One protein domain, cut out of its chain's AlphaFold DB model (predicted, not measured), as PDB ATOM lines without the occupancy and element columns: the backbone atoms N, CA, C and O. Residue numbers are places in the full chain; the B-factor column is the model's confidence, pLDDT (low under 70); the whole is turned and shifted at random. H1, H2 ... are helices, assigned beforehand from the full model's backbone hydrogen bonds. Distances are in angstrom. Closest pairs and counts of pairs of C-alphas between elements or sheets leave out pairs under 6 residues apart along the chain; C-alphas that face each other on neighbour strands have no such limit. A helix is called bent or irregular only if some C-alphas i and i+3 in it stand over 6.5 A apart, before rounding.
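What this domain is: This is residues 11 to 119 of the 119 residues of an uncharacterized protein of Sinirhodobacter populi (UniProt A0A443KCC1). A compact head of five shorter helices, H1 to H5, and the first turns of H6 has one long arm: residues 98 to 119, of which 98 to 118 belong to H6, stick out from it. H3 runs through the head, with the other helices packed round it. The printed part has 109 residues with six named helices, H1 to H6 in order, and no named strand: all helix. The whole is loose, with a radius of gyration of the C-alphas of 18.7 A, and spans 68 by 32 by 25 A, the arm making the length.

Where its parts are: Find C-alpha 85 at (15.875, 10.904, 67.648); from there H6 runs 49.6 A to C-alpha 118 at (48.224, 17.439, 104.647). In the head, look for H3, residues 40 to 53, 19.9 A long. H1, residues 11 to 22, begins at C-alpha 11 (21.533, 7.743, 61.195). H2 is residues 29 to 36, H4 58 to 65 and H5 69 to 78. H4 is irregular: C-alphas 61 and 64 are 7.7 A apart.

How they stand to each other: H3 is the hub, touching the five others, and the packing is mostly crossed, helices meeting at wide angles. Residues 85 to 89 alone of H6 touch H3, at a shallow tilt of 23 degrees, opposite ways; the closest C-alphas, Ala 42 and Ala 89, are 5.5 A apart. H5 touches H3 about perpendicular, at 90 degrees, C-alphas 45 and 76 closest at 4.8 A. H1 touches H3, C-alphas 14 and 43 closest at 5.5 A. H2 touches H3 only at the corner. H4 only just touches H3, with 3 pairs within 8 A, only at the corner. H5 and H6 are apart. Every O i to N i+4 pair is within hydrogen-bond range in H1, H3 and H6, but 2 of 4 in H2 and H4 and 5 of 6 in H5.

The domain as a whole: C-alphas 56 and 119 are the two farthest apart, 68.4 A. The printed part has no cut and no long link. Residue 119 alone has pLDDT under 70.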
ATOM      1  N   VAL A  11      22.227   8.558  62.207       97.75
ATOM      2  CA  VAL A  11      21.533   7.743  61.195       97.75
ATOM      3  C   VAL A  11      22.427   6.612  60.675       97.75
ATOM      4  O   VAL A  11      21.951   5.495  60.461       97.75
ATOM      5  N   GLY A  12      23.728   6.872  60.509       97.75
ATOM      6  CA  GLY A  12      24.706   5.862  60.115       97.75
ATOM      7  C   GLY A  12      24.841   4.741  61.142       97.75
ATOM      8  O   GLY A  12      24.802   3.574  60.749       97.75
ATOM      9  N   ARG A  13      24.912   5.070  62.440       98.31
ATOM     10  CA  ARG A  13      24.924   4.076  63.531       98.31
ATOM     11  C   ARG A  13      23.664   3.210  63.520       98.31
ATOM     12  O   ARG A  13      23.767   1.986  63.481       98.31
ATOM     13  N   VAL A  14      22.478   3.822  63.441       98.62
ATOM     14  CA  VAL A  14      21.201   3.082  63.390       98.62
ATOM     15  C   VAL A  14      21.148   2.142  62.181       98.62
ATOM     16  O   VAL A  14      20.725   0.991  62.297       98.62
ATOM     17  N   ASN A  15      21.581   2.606  61.007       98.50
ATOM     18  CA  ASN A  15      21.558   1.797  59.789       98.50
ATOM     19  C   ASN A  15      22.572   0.650  59.823       98.50
ATOM     20  O   ASN A  15      22.243  -0.456  59.391       98.50
ATOM     21  N   LEU A  16      23.775   0.885  60.357       98.19
ATOM     22  CA  LEU A  16      24.776  -0.166  60.504       98.19
ATOM     23  C   LEU A  16      24.300  -1.240  61.488       98.19
ATOM     24  O   LEU A  16      24.312  -2.422  61.141       98.19
ATOM     25  N   ALA A  17      23.813  -0.838  62.665       98.56
ATOM     26  CA  ALA A  17      23.286  -1.762  63.663       98.56
ATOM     27  C   ALA A  17      22.111  -2.585  63.111       98.56
ATOM     28  O   ALA A  17      22.104  -3.812  63.215       98.56
ATOM     29  N   ALA A  18      21.158  -1.935  62.429       98.69
ATOM     30  CA  ALA A  18      20.035  -2.620  61.793       98.69
ATOM     31  C   ALA A  18      20.496  -3.662  60.762       98.69
ATOM     32  O   ALA A  18      19.918  -4.747  60.693       98.69
ATOM     33  N   SER A  19      21.529  -3.346  59.973       98.44
ATOM     34  CA  SER A  19      22.109  -4.258  58.981       98.44
ATOM     35  C   SER A  19      22.729  -5.495  59.638       98.44
ATOM     36  O   SER A  19      22.409  -6.620  59.257       98.44
ATOM     37  N   TYR A  20      23.534  -5.309  60.690       98.44
ATOM     38  CA  TYR A  20      24.140  -6.415  61.442       98.44
ATOM     39  C   TYR A  20      23.090  -7.364  62.024       98.44
ATOM     40  O   TYR A  20      23.163  -8.573  61.798       98.44
ATOM     41  N   ILE A  21      22.088  -6.806  62.708       98.62
ATOM     42  CA  ILE A  21      21.023  -7.579  63.354       98.62
ATOM     43  C   ILE A  21      20.169  -8.299  62.303       98.62
ATOM     44  O   ILE A  21      19.896  -9.493  62.424       98.62
ATOM     45  N   SER A  22      19.775  -7.607  61.229       98.50
ATOM     46  CA  SER A  22      18.961  -8.204  60.160       98.50
ATOM     47  C   SER A  22      19.677  -9.368  59.477       98.50
ATOM     48  O   SER A  22      19.046 -10.369  59.146       98.50
ATOM     49  N   SER A  23      20.993  -9.264  59.297       97.88
ATOM     50  CA  SER A  23      21.813 -10.322  58.707       97.88
ATOM     51  C   SER A  23      22.281 -11.382  59.711       97.88
ATOM     52  O   SER A  23      23.014 -12.281  59.309       97.88
ATOM     53  N   SER A  24      21.885 -11.297  60.988       96.75
ATOM     54  CA  SER A  24      22.333 -12.200  62.061       96.75
ATOM     55  C   SER A  24      23.864 -12.367  62.103       96.75
ATOM     56  O   SER A  24      24.376 -13.467  62.309       96.75
ATOM     57  N   ARG A  25      24.600 -11.277  61.851       95.50
ATOM     58  CA  ARG A  25      26.069 -11.259  61.797       95.50
ATOM     59  C   ARG A  25      26.691 -11.310  63.189       95.50
ATOM     60  O   ARG A  25      26.124 -10.771  64.135       95.50
ATOM     61  N   ASN A  26      27.902 -11.852  63.295       96.31
ATOM     62  CA  ASN A  26      28.713 -11.681  64.502       96.31
ATOM     63  C   ASN A  26      28.926 -10.189  64.797       96.31
ATOM     64  O   ASN A  26      29.050  -9.377  63.871       96.31
ATOM     65  N   THR A  27      28.956  -9.835  66.081       94.75
ATOM     66  CA  THR A  27      29.247  -8.469  66.519       94.75
ATOM     67  C   THR A  27      30.691  -8.093  66.184       94.75
ATOM     68  O   THR A  27      31.548  -8.937  65.906       94.75
ATOM     69  N   SER A  28      30.953  -6.794  66.128       95.88
ATOM     70  CA  SER A  28      32.267  -6.229  65.835       95.88
ATOM     71  C   SER A  28      32.416  -4.916  66.587       95.88
ATOM     72  O   SER A  28      31.412  -4.305  66.938       95.88
ATOM     73  N   ARG A  29      33.644  -4.405  66.723       96.25
ATOM     74  CA  ARG A  29      33.862  -3.104  67.381       96.25
ATOM     75  C   ARG A  29      33.028  -1.984  66.758       96.25
ATOM     76  O   ARG A  29      32.502  -1.145  67.470       96.25
ATOM     77  N   SER A  30      32.871  -1.980  65.431       95.75
ATOM     78  CA  SER A  30      32.040  -0.986  64.738       95.75
ATOM     79  C   SER A  30      30.551  -1.139  65.053       95.75
ATOM     80  O   SER A  30      29.824  -0.147  65.037       95.75
ATOM     81  N   PHE A  31      30.090  -2.367  65.304       97.44
ATOM     82  CA  PHE A  31      28.737  -2.624  65.789       97.44
ATOM     83  C   PHE A  31      28.578  -2.148  67.235       97.44
ATOM     84  O   PHE A  31      27.642  -1.405  67.503       97.44
ATOM     85  N   ASP A  32      29.516  -2.482  68.122       96.94
ATOM     86  CA  ASP A  32      29.487  -2.065  69.531       96.94
ATOM     87  C   ASP A  32      29.512  -0.527  69.642       96.94
ATOM     88  O   ASP A  32      28.671   0.082  70.305       96.94
ATOM     89  N   THR A  33      30.342   0.127  68.818       97.00
ATOM     90  CA  THR A  33      30.398   1.596  68.683       97.00
ATOM     91  C   THR A  33      29.042   2.209  68.317       97.00
ATOM     92  O   THR A  33      28.778   3.360  68.653       97.00
ATOM     93  N   CYS A  34      28.136   1.482  67.653       97.94
ATOM     94  CA  CYS A  34      26.805   2.022  67.364       97.94
ATOM     95  C   CYS A  34      26.002   2.337  68.636       97.94
ATOM     96  O   CYS A  34      25.080   3.141  68.557       97.94
ATOM     97  N   PHE A  35      26.348   1.734  69.773       97.75
ATOM     98  CA  PHE A  35      25.677   1.916  71.060       97.75
ATOM     99  C   PHE A  35      26.554   2.642  72.094       97.75
ATOM    100  O   PHE A  35      26.030   3.232  73.036       97.75
ATOM    101  N   GLU A  36      27.876   2.653  71.902       95.81
ATOM    102  CA  GLU A  36      28.852   3.202  72.859       95.81
ATOM    103  C   GLU A  36      29.185   4.691  72.650       95.81
ATOM    104  O   GLU A  36      29.931   5.275  73.431       95.81
ATOM    105  N   MET A  37      28.592   5.359  71.655       95.38
ATOM    106  CA  MET A  37      28.816   6.791  71.371       95.38
ATOM    107  C   MET A  37      27.995   7.741  72.268       95.38
ATOM    108  O   MET A  37      27.634   8.840  71.850       95.38
ATOM    109  N   TYR A  38      27.695   7.312  73.498       95.69
ATOM    110  CA  TYR A  38      26.865   8.013  74.493       95.69
ATOM    111  C   TYR A  38      25.415   8.303  74.067       95.69
ATOM    112  O   TYR A  38      24.712   9.043  74.748       95.69
ATOM    113  N   ASP A  39      24.944   7.688  72.984       97.31
ATOM    114  CA  ASP A  39      23.580   7.828  72.464       97.31
ATOM    115  C   ASP A  39      22.899   6.482  72.156       97.31
ATOM    116  O   ASP A  39      21.921   6.417  71.403       97.31
ATOM    117  N   GLY A  40      23.389   5.396  72.764       97.69
ATOM    118  CA  GLY A  40      22.894   4.035  72.544       97.69
ATOM    119  C   GLY A  40      21.406   3.839  72.846       97.69
ATOM    120  O   GLY A  40      20.753   3.033  72.180       97.69
ATOM    121  N   ASP A  41      20.839   4.618  73.770       98.31
ATOM    122  CA  ASP A  41      19.401   4.604  74.072       98.31
ATOM    123  C   ASP A  41      18.564   5.114  72.892       98.31
ATOM    124  O   ASP A  41      17.559   4.498  72.515       98.31
ATOM    125  N   ALA A  42      19.013   6.189  72.235       98.62
ATOM    126  CA  ALA A  42      18.371   6.713  71.034       98.62
ATOM    127  C   ALA A  42      18.496   5.729  69.862       98.62
ATOM    128  O   ALA A  42      17.531   5.521  69.118       98.62
ATOM    129  N   VAL A  43      19.653   5.069  69.720       98.69
ATOM    130  CA  VAL A  43      19.872   4.054  68.677       98.69
ATOM    131  C   VAL A  43      18.971   2.837  68.898       98.69
ATOM    132  O   VAL A  43      18.268   2.415  67.978       98.69
ATOM    133  N   SER A  44      18.919   2.315  70.122       98.56
ATOM    134  CA  SER A  44      18.073   1.174  70.487       98.56
ATOM    135  C   SER A  44      16.585   1.487  70.314       98.56
ATOM    136  O   SER A  44      15.845   0.687  69.738       98.56
ATOM    137  N   THR A  45      16.158   2.689  70.713       98.75
ATOM    138  CA  THR A  45      14.787   3.176  70.502       98.75
ATOM    139  C   THR A  45      14.444   3.254  69.014       98.75
ATOM    140  O   THR A  45      13.369   2.815  68.599       98.75
ATOM    141  N   ALA A  46      15.358   3.753  68.174       98.75
ATOM    142  CA  ALA A  46      15.154   3.811  66.727       98.75
ATOM    143  C   ALA A  46      14.975   2.412  66.114       98.75
ATOM    144  O   ALA A  46      14.096   2.211  65.269       98.75
ATOM    145  N   LEU A  47      15.782   1.436  66.541       98.81
ATOM    146  CA  LEU A  47      15.669   0.045  66.094       98.81
ATOM    147  C   LEU A  47      14.345  -0.581  66.536       98.81
ATOM    148  O   LEU A  47      13.661  -1.190  65.715       98.81
ATOM    149  N   TYR A  48      13.937  -0.370  67.787       98.69
ATOM    150  CA  TYR A  48      12.658  -0.863  68.290       98.69
ATOM    151  C   TYR A  48      11.467  -0.277  67.523       98.69
ATOM    152  O   TYR A  48      10.593  -1.023  67.083       98.69
ATOM    153  N   ARG A  49      11.467   1.033  67.240       98.50
ATOM    154  CA  ARG A  49      10.422   1.663  66.411       98.50
ATOM    155  C   ARG A  49      10.358   1.067  65.001       98.50
ATOM    156  O   ARG A  49       9.269   0.884  64.458       98.50
ATOM    157  N   ARG A  50      11.503   0.716  64.397       98.50
ATOM    158  CA  ARG A  50      11.540   0.004  63.101       98.50
ATOM    159  C   ARG A  50      10.922  -1.391  63.202       98.50
ATOM    160  O   ARG A  50      10.185  -1.779  62.299       98.50
ATOM    161  N   VAL A  51      11.192  -2.110  64.289       98.38
ATOM    162  CA  VAL A  51      10.595  -3.424  64.573       98.38
ATOM    163  C   VAL A  51       9.084  -3.320  64.750       98.38
ATOM    164  O   VAL A  51       8.361  -4.088  64.127       98.38
ATOM    165  N   GLN A  52       8.592  -2.339  65.509       98.19
ATOM    166  CA  GLN A  52       7.153  -2.108  65.669       98.19
ATOM    167  C   GLN A  52       6.467  -1.787  64.335       98.19
ATOM    168  O   GLN A  52       5.385  -2.296  64.058       98.19
ATOM    169  N   LYS A  53       7.110  -0.977  63.484       98.25
ATOM    170  CA  LYS A  53       6.587  -0.636  62.155       98.25
ATOM    171  C   LYS A  53       6.581  -1.828  61.191       98.25
ATOM    172  O   LYS A  53       5.739  -1.878  60.300       98.25
ATOM    173  N   ASN A  54       7.529  -2.757  61.324       97.94
ATOM    174  CA  ASN A  54       7.634  -3.938  60.470       97.94
ATOM    175  C   ASN A  54       7.991  -5.200  61.285       97.94
ATOM    176  O   ASN A  54       9.151  -5.641  61.279       97.94
ATOM    177  N   PRO A  55       6.999  -5.804  61.966       97.62
ATOM    178  CA  PRO A  55       7.225  -6.916  62.890       97.62
ATOM    179  C   PRO A  55       7.596  -8.232  62.194       97.62
ATOM    180  O   PRO A  55       8.133  -9.127  62.836       97.62
ATOM    181  N   SER A  56       7.366  -8.362  60.882       97.75
ATOM    182  CA  SER A  56       7.771  -9.544  60.107       97.75
ATOM    183  C   SER A  56       9.202  -9.454  59.562       97.75
ATOM    184  O   SER A  56       9.714 -10.432  59.013       97.75
ATOM    185  N   SER A  57       9.879  -8.311  59.721       98.44
ATOM    186  CA  SER A  57      11.239  -8.098  59.218       98.44
ATOM    187  C   SER A  57      12.283  -9.004  59.884       98.44
ATOM    188  O   SER A  57      12.131  -9.454  61.020       98.44
ATOM    189  N   LYS A  58      13.415  -9.221  59.202       98.56
ATOM    190  CA  LYS A  58      14.568  -9.917  59.799       98.56
ATOM    191  C   LYS A  58      15.142  -9.180  61.008       98.56
ATOM    192  O   LYS A  58      15.580  -9.828  61.951       98.56
ATOM    193  N   LEU A  59      15.073  -7.848  61.011       98.62
ATOM    194  CA  LEU A  59      15.404  -7.042  62.184       98.62
ATOM    195  C   LEU A  59      14.552  -7.468  63.389       98.62
ATOM    196  O   LEU A  59      15.108  -7.790  64.431       98.62
ATOM    197  N   ALA A  60      13.227  -7.536  63.226       98.44
ATOM    198  CA  ALA A  60      12.296  -7.926  64.286       98.44
ATOM    199  C   ALA A  60      12.536  -9.352  64.801       98.44
ATOM    200  O   ALA A  60      12.526  -9.582  66.005       98.44
ATOM    201  N   GLN A  61      12.816 -10.291  63.895       98.38
ATOM    202  CA  GLN A  61      13.100 -11.689  64.245       98.38
ATOM    203  C   GLN A  61      14.387 -11.848  65.072       98.38
ATOM    204  O   GLN A  61      14.484 -12.764  65.887       98.38
ATOM    205  N   ASN A  62      15.376 -10.974  64.861       98.50
ATOM    206  CA  ASN A  62      16.718 -11.142  65.418       98.50
ATOM    207  C   ASN A  62      17.054 -10.172  66.559       98.50
ATOM    208  O   ASN A  62      17.999 -10.442  67.294       98.50
ATOM    209  N   ILE A  63      16.328  -9.060  66.724       98.31
ATOM    210  CA  ILE A  63      16.712  -7.953  67.623       98.31
ATOM    211  C   ILE A  63      17.005  -8.393  69.062       98.31
ATOM    212  O   ILE A  63      17.998  -7.953  69.638       98.31
ATOM    213  N   TRP A  64      16.234  -9.334  69.608       98.12
ATOM    214  CA  TRP A  64      16.395  -9.805  70.991       98.12
ATOM    215  C   TRP A  64      17.567 -10.767  71.208       98.12
ATOM    216  O   TRP A  64      17.862 -11.125  72.340       98.12
ATOM    217  N   ARG A  65      18.273 -11.160  70.141       97.38
ATOM    218  CA  ARG A  65      19.566 -11.856  70.250       97.38
ATOM    219  C   ARG A  65      20.727 -10.894  70.506       97.38
ATOM    220  O   ARG A  65      21.786 -11.336  70.930       97.38
ATOM    221  N   TYR A  66      20.533  -9.609  70.207       98.06
ATOM    222  CA  TYR A  66      21.564  -8.572  70.299       98.06
ATOM    223  C   TYR A  66      21.281  -7.574  71.413       98.06
ATOM    224  O   TYR A  66      22.211  -7.072  72.033       98.06
ATOM    225  N   LEU A  67      20.005  -7.262  71.648       97.88
ATOM    226  CA  LEU A  67      19.584  -6.241  72.598       97.88
ATOM    227  C   LEU A  67      18.728  -6.846  73.709       97.88
ATOM    228  O   LEU A  67      17.897  -7.722  73.469       97.88
ATOM    229  N   SER A  68      18.886  -6.317  74.922       97.56
ATOM    230  CA  SER A  68      18.056  -6.681  76.071       97.56
ATOM    231  C   SER A  68      16.648  -6.105  75.920       97.56
ATOM    232  O   SER A  68      16.451  -4.889  75.982       97.56
ATOM    233  N   GLN A  69      15.650  -6.978  75.778       97.50
ATOM    234  CA  GLN A  69      14.243  -6.579  75.694       97.50
ATOM    235  C   GLN A  69      13.796  -5.766  76.922       97.50
ATOM    236  O   GLN A  69      13.095  -4.764  76.778       97.50
ATOM    237  N   ASN A  70      14.268  -6.157  78.110       97.75
ATOM    238  CA  ASN A  70      13.937  -5.525  79.390       97.75
ATOM    239  C   ASN A  70      14.544  -4.128  79.559       97.75
ATOM    240  O   ASN A  70      14.143  -3.400  80.456       97.75
ATOM    241  N   THR A  71      15.503  -3.753  78.714       97.00
ATOM    242  CA  THR A  71      16.097  -2.411  78.712       97.00
ATOM    243  C   THR A  71      15.519  -1.581  77.574       97.00
ATOM    244  O   THR A  71      15.039  -0.476  77.791       97.00
ATOM    245  N   VAL A  72      15.482  -2.134  76.358       98.25
ATOM    246  CA  VAL A  72      15.070  -1.386  75.164       98.25
ATOM    247  C   VAL A  72      13.600  -0.981  75.205       98.25
ATOM    248  O   VAL A  72      13.284   0.154  74.853       98.25
ATOM    249  N   ILE A  73      12.696  -1.885  75.603       98.31
ATOM    250  CA  ILE A  73      11.259  -1.581  75.588       98.31
ATOM    251  C   ILE A  73      10.926  -0.466  76.589       98.31
ATOM    252  O   ILE A  73      10.332   0.520  76.150       98.31
ATOM    253  N   PRO A  74      11.315  -0.541  77.879       98.56
ATOM    254  CA  PRO A  74      11.033   0.541  78.821       98.56
ATOM    255  C   PRO A  74      11.617   1.883  78.380       98.56
ATOM    256  O   PRO A  74      10.869   2.855  78.306       98.56
ATOM    257  N   THR A  75      12.891   1.924  77.972       98.12
ATOM    258  CA  THR A  75      13.535   3.159  77.496       98.12
ATOM    259  C   THR A  75      12.791   3.764  76.307       98.12
ATOM    260  O   THR A  75      12.563   4.975  76.263       98.12
ATOM    261  N   ALA A  76      12.370   2.939  75.342       98.06
ATOM    262  CA  ALA A  76      11.640   3.415  74.172       98.06
ATOM    263  C   ALA A  76      10.230   3.926  74.511       98.06
ATOM    264  O   ALA A  76       9.762   4.867  73.866       98.06
ATOM    265  N   LEU A  77       9.556   3.314  75.491       98.06
ATOM    266  CA  LEU A  77       8.238   3.742  75.964       98.06
ATOM    267  C   LEU A  77       8.322   5.045  76.766       98.06
ATOM    268  O   LEU A  77       7.563   5.973  76.491       98.06
ATOM    269  N   GLU A  78       9.276   5.154  77.690       98.31
ATOM    270  CA  GLU A  78       9.539   6.376  78.462       98.31
ATOM    271  C   GLU A  78       9.848   7.565  77.537       98.31
ATOM    272  O   GLU A  78       9.354   8.680  77.718       98.31
ATOM    273  N   ASN A  79      10.582   7.301  76.454       97.75
ATOM    274  CA  ASN A  79      10.974   8.297  75.461       97.75
ATOM    275  C   ASN A  79      10.081   8.290  74.207       97.75
ATOM    276  O   ASN A  79      10.479   8.782  73.147       97.75
ATOM    277  N   ALA A  80       8.849   7.774  74.289       97.06
ATOM    278  CA  ALA A  80       7.916   7.752  73.156       97.06
ATOM    279  C   ALA A  80       7.599   9.164  72.623       97.06
ATOM    280  O   ALA A  80       7.413   9.346  71.420       97.06
ATOM    281  N   HIS A  81       7.621  10.167  73.504       96.94
ATOM    282  CA  HIS A  81       7.420  11.582  73.181       96.94
ATOM    283  C   HIS A  81       8.556  12.191  72.331       96.94
ATOM    284  O   HIS A  81       8.366  13.226  71.692       96.94
ATOM    285  N   ARG A  82       9.740  11.564  72.285       97.50
ATOM    286  CA  ARG A  82      10.884  12.038  71.491       97.50
ATOM    287  C   ARG A  82      10.686  11.686  70.018       97.50
ATOM    288  O   ARG A  82      10.888  10.539  69.616       97.50
ATOM    289  N   ILE A  83      10.287  12.654  69.195       96.12
ATOM    290  CA  ILE A  83      10.053  12.434  67.757       96.12
ATOM    291  C   ILE A  83      11.366  12.489  66.966       96.12
ATOM    292  O   ILE A  83      11.673  11.556  66.222       96.12
ATOM    293  N   ASP A  84      12.169  13.536  67.170       97.94
ATOM    294  CA  ASP A  84      13.488  13.674  66.548       97.94
ATOM    295  C   ASP A  84      14.563  12.958  67.377       97.94
ATOM    296  O   ASP A  84      15.120  13.491  68.340       97.94
ATOM    297  N   LEU A  85      14.856  11.717  66.988       98.12
ATOM    298  CA  LEU A  85      15.875  10.904  67.648       98.12
ATOM    299  C   LEU A  85      17.305  11.375  67.351       98.12
ATOM    300  O   LEU A  85      18.202  11.042  68.116       98.12
ATOM    301  N   THR A  86      17.534  12.157  66.288       98.12
ATOM    302  CA  THR A  86      18.864  12.727  66.010       98.12
ATOM    303  C   THR A  86      19.162  13.848  66.998       98.12
ATOM    304  O   THR A  86      20.252  13.890  67.570       98.12
ATOM    305  N   ALA A  87      18.177  14.719  67.239       98.12
ATOM    306  CA  ALA A  87      18.274  15.756  68.257       98.12
ATOM    307  C   ALA A  87      18.428  15.149  69.659       98.12
ATOM    308  O   ALA A  87      19.332  15.536  70.394       98.12
ATOM    309  N   TRP A  88      17.623  14.134  69.999       98.44
ATOM    310  CA  TRP A  88      17.748  13.452  71.291       98.44
ATOM    311  C   TRP A  88      19.102  12.748  71.457       98.44
ATOM    312  O   TRP A  88      19.715  12.828  72.516       98.44
ATOM    313  N   ALA A  89      19.627  12.117  70.403       98.31
ATOM    314  CA  ALA A  89      20.966  11.540  70.438       98.31
ATOM    315  C   ALA A  89      22.040  12.595  70.747       98.31
ATOM    316  O   ALA A  89      22.965  12.314  71.504       98.31
ATOM    317  N   ARG A  90      21.925  13.808  70.187       98.19
ATOM    318  CA  ARG A  90      22.833  14.918  70.510       98.19
ATOM    319  C   ARG A  90      22.711  15.340  71.973       98.19
ATOM    320  O   ARG A  90      23.729  15.407  72.653       98.19
ATOM    321  N   GLU A  91      21.487  15.518  72.459       98.00
ATOM    322  CA  GLU A  91      21.207  15.858  73.857       98.00
ATOM    323  C   GLU A  91      21.826  14.842  74.835       98.00
ATOM    324  O   GLU A  91      22.466  15.235  75.806       98.00
ATOM    325  N   LEU A  92      21.709  13.536  74.562       97.94
ATOM    326  CA  LEU A  92      22.314  12.494  75.403       97.94
ATOM    327  C   LEU A  92      23.842  12.625  75.488       97.94
ATOM    328  O   LEU A  92      24.422  12.483  76.569       97.94
ATOM    329  N   ARG A  93      24.504  12.927  74.363       96.94
ATOM    330  CA  ARG A  93      25.959  13.141  74.334       96.94
ATOM    331  C   ARG A  93      26.356  14.372  75.142       96.94
ATOM    332  O   ARG A  93      27.275  14.284  75.952       96.94
ATOM    333  N   GLU A  94      25.638  15.478  74.969       97.38
ATOM    334  CA  GLU A  94      25.865  16.723  75.714       97.38
ATOM    335  C   GLU A  94      25.679  16.514  77.225       97.38
ATOM    336  O   GLU A  94      26.523  16.931  78.019       97.38
ATOM    337  N   GLN A  95      24.634  15.789  77.639       96.94
ATOM    338  CA  GLN A  95      24.400  15.434  79.043       96.94
ATOM    339  C   GLN A  95      25.535  14.580  79.618       96.94
ATOM    340  O   GLN A  95      25.972  14.807  80.749       96.94
ATOM    341  N   ARG A  96      26.041  13.602  78.856       95.19
ATOM    342  CA  ARG A  96      27.172  12.771  79.292       95.19
ATOM    343  C   ARG A  96      28.467  13.562  79.403       95.19
ATOM    344  O   ARG A  96      29.190  13.371  80.379       95.19
ATOM    345  N   GLU A  97      28.735  14.468  78.469       94.88
ATOM    346  CA  GLU A  97      29.889  15.363  78.540       94.88
ATOM    347  C   GLU A  97      29.802  16.296  79.756       94.88
ATOM    348  O   GLU A  97      30.775  16.437  80.499       94.88
ATOM    349  N   ALA A  98      28.633  16.890  80.005       95.75
ATOM    350  CA  ALA A  98      28.406  17.747  81.164       95.75
ATOM    351  C   ALA A  98      28.597  16.980  82.485       95.75
ATOM    352  O   ALA A  98      29.317  17.443  83.369       95.75
ATOM    353  N   ALA A  99      28.028  15.776  82.595       95.62
ATOM    354  CA  ALA A  99      28.190  14.922  83.771       95.62
ATOM    355  C   ALA A  99      29.653  14.511  83.999       95.62
ATOM    356  O   ALA A  99      30.110  14.431  85.139       95.62
ATOM    357  N   TRP A 100      30.401  14.258  82.923       93.19
ATOM    358  CA  TRP A 100      31.830  13.973  83.007       93.19
ATOM    359  C   TRP A 100      32.623  15.177  83.530       93.19
ATOM    360  O   TRP A 100      33.416  15.028  84.458       93.19
ATOM    361  N   LYS A 101      32.366  16.378  82.996       93.94
ATOM    362  CA  LYS A 101      33.010  17.620  83.459       93.94
ATOM    363  C   LYS A 101      32.716  17.911  84.930       93.94
ATOM    364  O   LYS A 101      33.636  18.269  85.657       93.94
ATOM    365  N   ALA A 102      31.476  17.703  85.376       94.50
ATOM    366  CA  ALA A 102      31.104  17.869  86.781       94.50
ATOM    367  C   ALA A 102      31.914  16.935  87.697       94.50
ATOM    368  O   ALA A 102      32.531  17.396  88.653       94.50
ATOM    369  N   LYS A 103      32.026  15.647  87.343       93.12
ATOM    370  CA  LYS A 103      32.835  14.681  88.109       93.12
ATOM    371  C   LYS A 103      34.321  15.032  88.164       93.12
ATOM    372  O   LYS A 103      34.974  14.767  89.170       93.12
ATOM    373  N   LEU A 104      34.870  15.591  87.086       92.50
ATOM    374  CA  LEU A 104      36.259  16.052  87.076       92.50
ATOM    375  C   LEU A 104      36.468  17.236  88.027       92.50
ATOM    376  O   LEU A 104      37.468  17.253  88.741       92.50
ATOM    377  N   ALA A 105      35.528  18.185  88.063       91.31
ATOM    378  CA  ALA A 105      35.581  19.315  88.985       91.31
ATOM    379  C   ALA A 105      35.493  18.855  90.450       91.31
ATOM    380  O   ALA A 105      36.356  19.214  91.245       91.31
ATOM    381  N   GLU A 106      34.545  17.972  90.781       91.00
ATOM    382  CA  GLU A 106      34.429  17.371  92.122       91.00
ATOM    383  C   GLU A 106      35.717  16.644  92.545       91.00
ATOM    384  O   GLU A 106      36.154  16.724  93.692       91.00
ATOM    385  N   GLY A 107      36.346  15.922  91.610       90.69
ATOM    386  CA  GLY A 107      37.621  15.252  91.853       90.69
ATOM    387  C   GLY A 107      38.753  16.233  92.161       90.69
ATOM    388  O   GLY A 107      39.506  15.998  93.101       90.69
ATOM    389  N   ALA A 108      38.843  17.330  91.404       88.38
ATOM    390  CA  ALA A 108      39.845  18.371  91.613       88.38
ATOM    391  C   ALA A 108      39.653  19.111  92.947       88.38
ATOM    392  O   ALA A 108      40.632  19.361  93.646       88.38
ATOM    393  N   GLU A 109      38.407  19.410  93.332       86.25
ATOM    394  CA  GLU A 109      38.089  20.016  94.631       86.25
ATOM    395  C   GLU A 109      38.485  19.105  95.795       86.25
ATOM    396  O   GLU A 109      39.102  19.570  96.751       86.25
ATOM    397  N   ARG A 110      38.194  17.799  95.696       88.94
ATOM    398  CA  ARG A 110      38.606  16.822  96.713       88.94
ATOM    399  C   ARG A 110      40.126  16.753  96.846       88.94
ATOM    400  O   ARG A 110      40.630  16.796  97.959       88.94
ATOM    401  N   THR A 111      40.855  16.699  95.731       88.00
ATOM    402  CA  THR A 111      42.326  16.708  95.766       88.00
ATOM    403  C   THR A 111      42.866  17.984  96.416       88.00
ATOM    404  O   THR A 111      43.735  17.897  97.273       88.00
ATOM    405  N   ALA A 112      42.310  19.156  96.093       81.75
ATOM    406  CA  ALA A 112      42.727  20.415  96.713       81.75
ATOM    407  C   ALA A 112      42.446  20.463  98.229       81.75
ATOM    408  O   ALA A 112      43.222  21.055  98.978       81.75
ATOM    409  N   GLN A 113      41.351  19.847  98.692       78.25
ATOM    410  CA  GLN A 113      41.042  19.725 100.121       78.25
ATOM    411  C   GLN A 113      42.007  18.778 100.840       78.25
ATOM    412  O   GLN A 113      42.474  19.114 101.927       78.25
ATOM    413  N   ASP A 114      42.332  17.634 100.234       81.75
ATOM    414  CA  ASP A 114      43.273  16.660 100.797       81.75
ATOM    415  C   ASP A 114      44.693  17.254 100.908       81.75
ATOM    416  O   ASP A 114      45.347  17.114 101.946       81.75
ATOM    417  N   ASP A 115      45.141  17.995  99.887       80.50
ATOM    418  CA  ASP A 115      46.433  18.695  99.891       80.50
ATOM    419  C   ASP A 115      46.483  19.793 100.971       80.50
ATOM    420  O   ASP A 115      47.494  19.957 101.649       80.50
ATOM    421  N   ALA A 116      45.381  20.520 101.192       75.88
ATOM    422  CA  ALA A 116      45.294  21.538 102.241       75.88
ATOM    423  C   ALA A 116      45.241  20.949 103.664       75.88
ATOM    424  O   ALA A 116      45.609  21.634 104.615       75.88
ATOM    425  N   LEU A 117      44.772  19.706 103.825       74.12
ATOM    426  CA  LEU A 117      44.732  19.010 105.117       74.12
ATOM    427  C   LEU A 117      46.067  18.348 105.487       74.12
ATOM    428  O   LEU A 117      46.273  17.992 106.648       74.12
ATOM    429  N   THR A 118      46.932  18.125 104.496       78.81
ATOM    430  CA  THR A 118      48.224  17.439 104.647       78.81
ATOM    431  C   THR A 118      49.435  18.376 104.570       78.81
ATOM    432  O   THR A 118      50.556  17.915 104.801       78.81
ATOM    433  N   ALA A 119      49.213  19.667 104.297       61.50
ATOM    434  CA  ALA A 119      50.196  20.753 104.378       61.50
ATOM    435  C   ALA A 119      50.259  21.381 105.782       61.50
ATOM    436  O   ALA A 119      51.381  21.750 106.199       61.50
TER     437      ALA A 119